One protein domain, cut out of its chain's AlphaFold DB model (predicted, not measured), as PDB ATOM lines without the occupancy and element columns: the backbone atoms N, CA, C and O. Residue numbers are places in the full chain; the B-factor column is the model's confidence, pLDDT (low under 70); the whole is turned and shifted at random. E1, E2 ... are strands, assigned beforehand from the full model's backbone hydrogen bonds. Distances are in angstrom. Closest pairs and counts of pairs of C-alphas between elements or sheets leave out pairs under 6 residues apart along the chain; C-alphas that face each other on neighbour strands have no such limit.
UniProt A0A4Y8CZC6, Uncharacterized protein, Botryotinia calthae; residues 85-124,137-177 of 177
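What this domain is: This is residues 85 to 124 and 137 to 177 of the 177 residues of an uncharacterized protein of Botryotinia calthae (UniProt A0A4Y8CZC6). This domain has little regular structure: long loops make a loose arch, with a small ribbon of two strands, E1 and E2, at one end. Residues 85 to 113 lead from the far end to E1; residues 141 to 177 run from E2 back toward that end and then fold back. The 81 printed residues have no named helix, and E1 then E2 form an antiparallel sheet, all strand by class, though only 10 residues are in named elements. The radius of gyration of the C-alphas is 14.8 A; the spans are 44 by 34 by 21 A.

How they stand to each other: E1, residues 114 to 119, and E2, residues 137 to 140, are antiparallel neighbours at 156 degrees. C-alphas 115 and 139 face each other at 4.3 A. N 116 and O 138 are within hydrogen-bond range at 2.9 A.

Where its parts are: E1 begins at C-alpha 114 (13.468, 55.242, 49.778) and measures 15.8 A. E2 measures 10.1 A and ends at C-alpha 140 (16.626, 59.600, 50.055).

The domain as a whole: Residues 125 to 136 are not printed; C-alphas 124 and 137 are 15.4 A apart across this cut, which the link from E1 to E2 spans. Residues 169 to 177 have pLDDT under 70.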
ATOM      1  N   GLU A  85      25.610  24.082  49.195       96.38
ATOM      2  CA  GLU A  85      25.058  24.830  48.063       96.38
ATOM      3  C   GLU A  85      26.142  25.436  47.159       96.38
ATOM      4  O   GLU A  85      27.306  25.608  47.533       96.38
ATOM      5  N   THR A  86      25.741  25.831  45.948       96.69
ATOM      6  CA  THR A  86      26.602  26.644  45.075       96.69
ATOM      7  C   THR A  86      26.712  28.054  45.650       96.69
ATOM      8  O   THR A  86      25.727  28.786  45.662       96.69
ATOM      9  N   LEU A  87      27.897  28.454  46.116       95.25
ATOM     10  CA  LEU A  87      28.099  29.761  46.753       95.25
ATOM     11  C   LEU A  87      28.187  30.905  45.733       95.25
ATOM     12  O   LEU A  87      28.878  30.781  44.723       95.25
ATOM     13  N   THR A  88      27.564  32.048  46.037       94.19
ATOM     14  CA  THR A  88      27.657  33.269  45.210       94.19
ATOM     15  C   THR A  88      29.099  33.769  45.099       94.19
ATOM     16  O   THR A  88      29.554  34.097  44.008       94.19
ATOM     17  N   ASN A  89      29.831  33.816  46.220       90.19
ATOM     18  CA  ASN A  89      31.269  34.116  46.293       90.19
ATOM     19  C   ASN A  89      31.734  35.339  45.467       90.19
ATOM     20  O   ASN A  89      32.759  35.293  44.788       90.19
ATOM     21  N   GLY A  90      30.960  36.429  45.483       89.12
ATOM     22  CA  GLY A  90      31.302  37.648  44.744       89.12
ATOM     23  C   GLY A  90      30.978  37.620  43.245       89.12
ATOM     24  O   GLY A  90      31.238  38.611  42.561       89.12
ATOM     25  N   LEU A  91      30.404  36.527  42.736       89.00
ATOM     26  CA  LEU A  91      30.104  36.309  41.322       89.00
ATOM     27  C   LEU A  91      28.608  36.474  41.024       89.00
ATOM     28  O   LEU A  91      27.740  36.135  41.826       89.00
ATOM     29  N   GLN A  92      28.296  36.933  39.813       88.31
ATOM     30  CA  GLN A  92      26.924  37.017  39.304       88.31
ATOM     31  C   GLN A  92      26.502  35.682  38.672       88.31
ATOM     32  O   GLN A  92      26.512  35.516  37.452       88.31
ATOM     33  N   ILE A  93      26.163  34.702  39.510       88.81
ATOM     34  CA  ILE A  93      25.723  33.373  39.058       88.81
ATOM     35  C   ILE A  93      24.238  33.426  38.666       88.81
ATOM     36  O   ILE A  93      23.357  33.472  39.523       88.81
ATOM     37  N   VAL A  94      23.953  33.389  37.361       91.12
ATOM     38  CA  VAL A  94      22.585  33.519  36.808       91.12
ATOM     39  C   VAL A  94      21.728  32.254  36.927       91.12
ATOM     40  O   VAL A  94      20.519  32.309  36.732       91.12
ATOM     41  N   THR A  95      22.334  31.111  37.253       94.19
ATOM     42  CA  THR A  95      21.641  29.819  37.413       94.19
ATOM     43  C   THR A  95      21.115  29.579  38.831       94.19
ATOM     44  O   THR A  95      20.555  28.519  39.093       94.19
ATOM     45  N   GLY A  96      21.299  30.540  39.742       92.56
ATOM     46  CA  GLY A  96      21.011  30.399  41.170       92.56
ATOM     47  C   GLY A  96      22.261  30.060  41.989       92.56
ATOM     48  O   GLY A  96      23.147  29.341  41.530       92.56
ATOM     49  N   SER A  97      22.354  30.632  43.190       95.50
ATOM     50  CA  SER A  97      23.424  30.401  44.171       95.50
ATOM     51  C   SER A  97      22.961  30.827  45.571       95.50
ATOM     52  O   SER A  97      21.961  31.536  45.696       95.50
ATOM     53  N   CYS A  98      23.687  30.419  46.611       95.94
ATOM     54  CA  CYS A  98      23.449  30.800  47.999       95.94
ATOM     55  C   CYS A  98      24.518  31.791  48.482       95.94
ATOM     56  O   CYS A  98      25.717  31.575  48.280       95.94
ATOM     57  N   ASN A  99      24.092  32.870  49.143       93.50
ATOM     58  CA  ASN A  99      24.994  33.848  49.740       93.50
ATOM     59  C   ASN A  99      24.989  33.728  51.267       93.50
ATOM     60  O   ASN A  99      23.988  34.035  51.906       93.50
ATOM     61  N   GLY A 100      26.113  33.304  51.847       92.44
ATOM     62  CA  GLY A 100      26.269  33.161  53.300       92.44
ATOM     63  C   GLY A 100      26.635  34.459  54.024       92.44
ATOM     64  O   GLY A 100      26.777  34.459  55.243       92.44
ATOM     65  N   ILE A 101      26.828  35.561  53.294       91.69
ATOM     66  CA  ILE A 101      27.192  36.850  53.887       91.69
ATOM     67  C   ILE A 101      25.955  37.473  54.558       91.69
ATOM     68  O   ILE A 101      24.917  37.605  53.904       91.69
ATOM     69  N   PRO A 102      26.036  37.879  55.843       90.62
ATOM     70  CA  PRO A 102      24.899  38.472  56.538       90.62
ATOM     71  C   PRO A 102      24.514  39.821  55.923       90.62
ATOM     72  O   PRO A 102      25.341  40.515  55.334       90.62
ATOM     73  N   MET A 103      23.258  40.232  56.125       88.25
ATOM     74  CA  MET A 103      22.721  41.473  55.546       88.25
ATOM     75  C   MET A 103      23.506  42.725  55.960       88.25
ATOM     76  O   MET A 103      23.663  43.632  55.151       88.25
ATOM     77  N   GLY A 104      24.045  42.759  57.183       90.94
ATOM     78  CA  GLY A 104      24.836  43.875  57.703       90.94
ATOM     79  C   GLY A 104      24.032  44.838  58.567       90.94
ATOM     80  O   GLY A 104      23.123  44.435  59.291       90.94
ATOM     81  N   GLN A 105      24.422  46.109  58.541       91.00
ATOM     82  CA  GLN A 105      23.821  47.148  59.369       91.00
ATOM     83  C   GLN A 105      22.473  47.593  58.795       91.00
ATOM     84  O   GLN A 105      22.392  48.026  57.648       91.00
ATOM     85  N   ILE A 106      21.428  47.533  59.620       90.75
ATOM     86  CA  ILE A 106      20.082  47.978  59.250       90.75
ATOM     87  C   ILE A 106      19.890  49.426  59.719       90.75
ATOM     88  O   ILE A 106      20.051  49.697  60.915       90.75
ATOM     89  N   PRO A 107      19.556  50.372  58.820       91.06
ATOM     90  CA  PRO A 107      19.328  51.755  59.208       91.06
ATOM     91  C   PRO A 107      18.087  51.886  60.096       91.06
ATOM     92  O   PRO A 107      17.148  51.088  60.033       91.06
ATOM     93  N   ALA A 108      18.054  52.941  60.911       94.06
ATOM     94  CA  ALA A 108      16.866  53.282  61.684       94.06
ATOM     95  C   ALA A 108      15.658  53.510  60.759       94.06
ATOM     96  O   ALA A 108      15.809  53.900  59.602       94.06
ATOM     97  N   LYS A 109      14.435  53.341  61.278       91.81
ATOM     98  CA  LYS A 109      13.195  53.456  60.486       91.81
ATOM     99  C   LYS A 109      13.114  54.748  59.655       91.81
ATOM    100  O   LYS A 109      12.678  54.717  58.512       91.81
ATOM    101  N   ASN A 110      13.536  55.878  60.219       91.75
ATOM    102  CA  ASN A 110      13.544  57.188  59.556       91.75
ATOM    103  C   ASN A 110      14.737  57.412  58.607       91.75
ATOM    104  O   ASN A 110      14.789  58.441  57.936       91.75
ATOM    105  N   LYS A 111      15.688  56.477  58.573       91.12
ATOM    106  CA  LYS A 111      16.890  56.460  57.732       91.12
ATOM    107  C   LYS A 111      16.902  55.290  56.745       91.12
ATOM    108  O   LYS A 111      17.896  55.072  56.065       91.12
ATOM    109  N   MET A 112      15.800  54.547  56.635       89.81
ATOM    110  CA  MET A 112      15.650  53.558  55.574       89.81
ATOM    111  C   MET A 112      15.666  54.253  54.215       89.81
ATOM    112  O   MET A 112      15.047  55.308  54.038       89.81
ATOM    113  N   MET A 113      16.385  53.655  53.268       88.56
ATOM    114  CA  MET A 113      16.449  54.145  51.899       88.56
ATOM    115  C   MET A 113      15.059  54.104  51.263       88.56
ATOM    116  O   MET A 113      14.336  53.115  51.377       88.56
ATOM    117  N   SER A 114      14.704  55.170  50.553       89.94
ATOM    118  CA  SER A 114      13.468  55.242  49.778       89.94
ATOM    119  C   SER A 114      13.725  55.880  48.422       89.94
ATOM    120  O   SER A 114      14.523  56.813  48.317       89.94
ATOM    121  N   SER A 115      13.006  55.424  47.402       89.62
ATOM    122  CA  SER A 115      13.046  56.006  46.063       89.62
ATOM    123  C   SER A 115      11.645  56.191  45.503       89.62
ATOM    124  O   SER A 115      10.786  55.329  45.691       89.62
ATOM    125  N   ILE A 116      11.433  57.275  44.765       90.25
ATOM    126  CA  ILE A 116      10.198  57.524  44.023       90.25
ATOM    127  C   ILE A 116      10.527  57.956  42.597       90.25
ATOM    128  O   ILE A 116      11.396  58.800  42.371       90.25
ATOM    129  N   ILE A 117       9.828  57.376  41.623       90.25
ATOM    130  CA  ILE A 117       9.878  57.842  40.237       90.25
ATOM    131  C   ILE A 117       9.105  59.158  40.168       90.25
ATOM    132  O   ILE A 117       7.904  59.201  40.434       90.25
ATOM    133  N   THR A 118       9.790  60.236  39.806       90.25
ATOM    134  CA  THR A 118       9.185  61.558  39.606       90.25
ATOM    135  C   THR A 118       8.832  61.813  38.141       90.25
ATOM    136  O   THR A 118       8.075  62.736  37.848       90.25
ATOM    137  N   PHE A 119       9.345  60.992  37.217       88.38
ATOM    138  CA  PHE A 119       8.929  60.970  35.816       88.38
ATOM    139  C   PHE A 119       9.236  59.606  35.160       88.38
ATOM    140  O   PHE A 119      10.354  59.119  35.333       88.38
ATOM    141  N   PRO A 120       8.317  59.025  34.365       87.62
ATOM    142  CA  PRO A 120       6.950  59.489  34.121       87.62
ATOM    143  C   PRO A 120       6.078  59.348  35.372       87.62
ATOM    144  O   PRO A 120       6.222  58.406  36.148       87.62
ATOM    145  N   LEU A 121       5.168  60.300  35.582       85.19
ATOM    146  CA  LEU A 121       4.208  60.201  36.679       85.19
ATOM    147  C   LEU A 121       3.197  59.088  36.391       85.19
ATOM    148  O   LEU A 121       2.815  58.860  35.239       85.19
ATOM    149  N   ALA A 122       2.721  58.422  37.440       79.12
ATOM    150  CA  ALA A 122       1.627  57.468  37.315       79.12
ATOM    151  C   ALA A 122       0.404  58.144  36.663       79.12
ATOM    152  O   ALA A 122       0.014  59.243  37.055       79.12
ATOM    153  N   GLY A 123      -0.177  57.510  35.639       77.38
ATOM    154  CA  GLY A 123      -1.303  58.076  34.884       77.38
ATOM    155  C   GLY A 123      -0.937  59.202  33.905       77.38
ATOM    156  O   GLY A 123      -1.831  59.854  33.369       77.38
ATOM    157  N   SER A 124       0.353  59.451  33.659       79.56
ATOM    158  CA  SER A 124       0.790  60.367  32.600       79.56
ATOM    159  C   SER A 124       0.526  59.797  31.199       79.56
ATOM    160  O   SER A 124       0.114  58.646  31.041       79.56
ATOM    161  N   VAL A 137      14.290  59.618  38.973       89.69
ATOM    162  CA  VAL A 137      14.094  59.007  40.288       89.69
ATOM    163  C   VAL A 137      14.656  59.946  41.344       89.69
ATOM    164  O   VAL A 137      15.792  60.407  41.231       89.69
ATOM    165  N   GLN A 138      13.871  60.220  42.378       89.94
ATOM    166  CA  GLN A 138      14.339  60.882  43.586       89.94
ATOM    167  C   GLN A 138      14.619  59.820  44.645       89.94
ATOM    168  O   GLN A 138      13.757  58.993  44.938       89.94
ATOM    169  N   MET A 139      15.822  59.844  45.216       89.69
ATOM    170  CA  MET A 139      16.250  58.935  46.281       89.69
ATOM    171  C   MET A 139      16.478  59.708  47.584       89.69
ATOM    172  O   MET A 139      16.744  60.910  47.567       89.69
ATOM    173  N   SER A 140      16.356  59.036  48.724       90.75
ATOM    174  CA  SER A 140      16.626  59.600  50.055       90.75
ATOM    175  C   SER A 140      17.258  58.555  50.973       90.75
ATOM    176  O   SER A 140      17.042  57.359  50.777       90.75
ATOM    177  N   ASN A 141      18.007  59.027  51.978       89.06
ATOM    178  CA  ASN A 141      18.734  58.215  52.963       89.06
ATOM    179  C   ASN A 141      19.732  57.216  52.342       89.06
ATOM    180  O   ASN A 141      19.843  56.064  52.768       89.06
ATOM    181  N   ILE A 142      20.429  57.667  51.303       86.56
ATOM    182  CA  ILE A 142      21.529  56.953  50.664       86.56
ATOM    183  C   ILE A 142      22.647  57.956  50.403       86.56
ATOM    184  O   ILE A 142      22.383  59.058  49.918       86.56
ATOM    185  N   THR A 143      23.886  57.544  50.655       83.06
ATOM    186  CA  THR A 143      25.076  58.339  50.332       83.06
ATOM    187  C   THR A 143      25.688  57.820  49.027       83.06
ATOM    188  O   THR A 143      26.443  56.846  49.046       83.06
ATOM    189  N   PRO A 144      25.343  58.400  47.858       77.50
ATOM    190  CA  PRO A 144      25.818  57.915  46.566       77.50
ATOM    191  C   PRO A 144      27.319  58.164  46.368       77.50
ATOM    192  O   PRO A 144      27.926  58.997  47.036       77.50
ATOM    193  N   GLY A 145      27.909  57.484  45.381       70.88
ATOM    194  CA  GLY A 145      29.279  57.760  44.926       70.88
ATOM    195  C   GLY A 145      30.344  56.760  45.381       70.88
ATOM    196  O   GLY A 145      31.520  56.980  45.110       70.88
ATOM    197  N   SER A 146      29.951  55.652  46.015       71.50
ATOM    198  CA  SER A 146      30.850  54.547  46.366       71.50
ATOM    199  C   SER A 146      30.308  53.228  45.822       71.50
ATOM    200  O   SER A 146      29.193  52.834  46.151       71.50
ATOM    201  N   PHE A 147      31.090  52.544  44.988       71.81
ATOM    202  CA  PHE A 147      30.726  51.250  44.414       71.81
ATOM    203  C   PHE A 147      31.914  50.295  44.502       71.81
ATOM    204  O   PHE A 147      33.057  50.691  44.268       71.81
ATOM    205  N   SER A 148      31.642  49.031  44.825       79.94
ATOM    206  CA  SER A 148      32.628  47.954  44.723       79.94
ATOM    207  C   SER A 148      32.582  47.308  43.326       79.94
ATOM    208  O   SER A 148      31.722  47.631  42.501       79.94
ATOM    209  N   ASN A 149      33.545  46.442  43.001       81.94
ATOM    210  CA  ASN A 149      33.621  45.814  41.682       81.94
ATOM    211  C   ASN A 149      32.561  44.709  41.536       81.94
ATOM    212  O   ASN A 149      32.769  43.578  41.969       81.94
ATOM    213  N   ALA A 150      31.471  45.001  40.825       80.06
ATOM    214  CA  ALA A 150      30.351  44.074  40.639       80.06
ATOM    215  C   ALA A 150      30.703  42.734  39.977       80.06
ATOM    216  O   ALA A 150      29.929  41.787  40.085       80.06
ATOM    217  N   ALA A 151      31.833  42.632  39.275       80.44
ATOM    218  CA  ALA A 151      32.261  41.374  38.672       80.44
ATOM    219  C   ALA A 151      32.926  40.422  39.680       80.44
ATOM    220  O   ALA A 151      32.994  39.224  39.420       80.44
ATOM    221  N   SER A 152      33.444  40.945  40.797       83.69
ATOM    222  CA  SER A 152      34.258  40.175  41.747       83.69
ATOM    223  C   SER A 152      33.812  40.280  43.205       83.69
ATOM    224  O   SER A 152      34.256  39.486  44.026       83.69
ATOM    225  N   THR A 153      32.989  41.269  43.556       84.44
ATOM    226  CA  THR A 153      32.529  41.522  44.931       84.44
ATOM    227  C   THR A 153      31.005  41.531  45.053       84.44
ATOM    228  O   THR A 153      30.463  42.053  46.033       84.44
ATOM    229  N   TYR A 154      30.300  40.914  44.101       85.62
ATOM    230  CA  TYR A 154      28.841  40.838  44.074       85.62
ATOM    231  C   TYR A 154      28.272  40.201  45.354       85.62
ATOM    232  O   TYR A 154      28.498  39.024  45.624       85.62
ATOM    233  N   PHE A 155      27.582  41.007  46.171       86.50
ATOM    234  CA  PHE A 155      27.082  40.644  47.508       86.50
ATOM    235  C   PHE A 155      28.110  39.997  48.455       86.50
ATOM    236  O   PHE A 155      27.750  39.253  49.363       86.50
ATOM    237  N   SER A 156      29.393  40.308  48.268       89.19
ATOM    238  CA  SER A 156      30.494  39.704  49.037       89.19
ATOM    239  C   SER A 156      30.741  40.336  50.411       89.19
ATOM    240  O   SER A 156      31.555  39.825  51.175       89.19
ATOM    241  N   ALA A 157      30.063  41.441  50.727       89.00
ATOM    242  CA  ALA A 157      30.231  42.160  51.982       89.00
ATOM    243  C   ALA A 157      28.872  42.585  52.566       89.00
ATOM    244  O   ALA A 157      27.977  42.966  51.796       89.00
ATOM    245  N   PRO A 158      28.727  42.569  53.906       89.81
ATOM    246  CA  PRO A 158      27.535  43.078  54.573       89.81
ATOM    247  C   PRO A 158      27.293  44.560  54.262       89.81
ATOM    248  O   PRO A 158      28.235  45.310  53.991       89.81
ATOM    249  N   GLN A 159      26.036  44.997  54.343       88.94
ATOM    250  CA  GLN A 159      25.683  46.410  54.241       88.94
ATOM    251  C   GLN A 159      26.356  47.228  55.343       88.94
ATOM    252  O   GLN A 159      26.406  46.821  56.508       88.94
ATOM    253  N   GLN A 160      26.824  48.412  54.958       89.00
ATOM    254  CA  GLN A 160      27.404  49.399  55.857       89.00
ATOM    255  C   GLN A 160      26.593  50.692  55.813       89.00
ATOM    256  O   GLN A 160      26.060  51.072  54.765       89.00
ATOM    257  N   LEU A 161      26.524  51.359  56.959       89.75
ATOM    258  CA  LEU A 161      25.985  52.702  57.097       89.75
ATOM    259  C   LEU A 161      27.126  53.710  57.221       89.75
ATOM    260  O   LEU A 161      28.191  53.406  57.760       89.75
ATOM    261  N   ASP A 162      26.894  54.922  56.738       88.50
ATOM    262  CA  ASP A 162      27.795  56.040  56.977       88.50
ATOM    263  C   ASP A 162      27.668  56.592  58.410       88.50
ATOM    264  O   ASP A 162      26.866  56.132  59.231       88.50
ATOM    265  N   SER A 163      28.454  57.624  58.725       89.75
ATOM    266  CA  SER A 163      28.416  58.289  60.034       89.75
ATOM    267  C   SER A 163      27.068  58.941  60.372       89.75
ATOM    268  O   SER A 163      26.822  59.252  61.535       89.75
ATOM    269  N   SER A 164      26.213  59.176  59.376       87.69
ATOM    270  CA  SER A 164      24.865  59.738  59.520       87.69
ATOM    271  C   SER A 164      23.792  58.650  59.684       87.69
ATOM    272  O   SER A 164      22.620  58.973  59.899       87.69
ATOM    273  N   GLY A 165      24.181  57.371  59.601       86.81
ATOM    274  CA  GLY A 165      23.288  56.215  59.662       86.81
ATOM    275  C   GLY A 165      22.575  55.912  58.342       86.81
ATOM    276  O   GLY A 165      21.561  55.213  58.362       86.81
ATOM    277  N   GLU A 166      23.054  56.449  57.220       87.31
ATOM    278  CA  GLU A 166      22.489  56.234  55.883       87.31
ATOM    279  C   GLU A 166      23.227  55.122  55.138       87.31
ATOM    280  O   GLU A 166      24.410  54.878  55.369       87.31
ATOM    281  N   GLY A 167      22.525  54.422  54.245       81.94
ATOM    282  CA  GLY A 167      23.087  53.277  53.533       81.94
ATOM    283  C   GLY A 167      24.194  53.667  52.552       81.94
ATOM    284  O   GLY A 167      24.029  54.594  51.754       81.94
ATOM    285  N   LEU A 168      25.293  52.910  52.562       80.12
ATOM    286  CA  LEU A 168      26.336  52.996  51.543       80.12
ATOM    287  C   LEU A 168      26.013  52.069  50.348       80.12
ATOM    288  O   LEU A 168      25.665  50.904  50.553       80.12
ATOM    289  N   PRO A 169      26.182  52.526  49.091       67.56
ATOM    290  CA  PRO A 169      25.922  51.733  47.883       67.56
ATOM    291  C   PRO A 169      27.006  50.688  47.567       67.56
ATOM    292  O   PRO A 169      27.046  50.130  46.471       67.56
ATOM    293  N   THR A 170      27.894  50.394  48.517       65.06
ATOM    294  CA  THR A 170      28.992  49.430  48.355       65.06
ATOM    295  C   THR A 170      28.499  47.997  48.165       65.06
ATOM    296  O   THR A 170      29.188  47.190  47.537       65.06
ATOM    297  N   SER A 171      27.308  47.694  48.682       59.84
ATOM    298  CA  SER A 171      26.585  46.447  48.460       59.84
ATOM    299  C   SER A 171      25.677  46.634  47.242       59.84
ATOM    300  O   SER A 171      24.917  47.595  47.190       59.84
ATOM    301  N   HIS A 172      25.761  45.733  46.259       63.66
ATOM    302  CA  HIS A 172      25.113  45.797  44.934       63.66
ATOM    303  C   HIS A 172      23.566  45.722  44.937       63.66
ATOM    304  O   HIS A 172      22.962  45.076  44.090       63.66
ATOM    305  N   HIS A 173      22.899  46.358  45.895       54.19
ATOM    306  CA  HIS A 173      21.472  46.218  46.172       54.19
ATOM    307  C   HIS A 173      20.564  47.113  45.302       54.19
ATOM    308  O   HIS A 173      19.359  47.164  45.518       54.19
ATOM    309  N   LEU A 174      21.108  47.826  44.309       49.41
ATOM    310  CA  LEU A 174      20.324  48.703  43.437       49.41
ATOM    311  C   LEU A 174      20.440  48.265  41.977       49.41
ATOM    312  O   LEU A 174      21.367  48.658  41.274       49.41
ATOM    313  N   THR A 175      19.456  47.487  41.529       37.31
ATOM    314  CA  THR A 175      19.232  47.183  40.113       37.31
ATOM    315  C   THR A 175      17.917  47.829  39.692       37.31
ATOM    316  O   THR A 175      16.852  47.416  40.144       37.31
ATOM    317  N   PHE A 176      17.987  48.842  38.827       30.39
ATOM    318  CA  PHE A 176      16.845  49.289  38.034       30.39
ATOM    319  C   PHE A 176      16.966  48.585  36.677       30.39
ATOM    320  O   PHE A 176      17.883  48.902  35.923       30.39
ATOM    321  N   ASN A 177      16.116  47.586  36.420       33.16
ATOM    322  CA  ASN A 177      15.940  46.991  35.088       33.16
ATOM    323  C   ASN A 177      14.802  47.705  34.362       33.16
ATOM    324  O   ASN A 177      13.761  47.929  35.024       33.16
TER     325      ASN A 177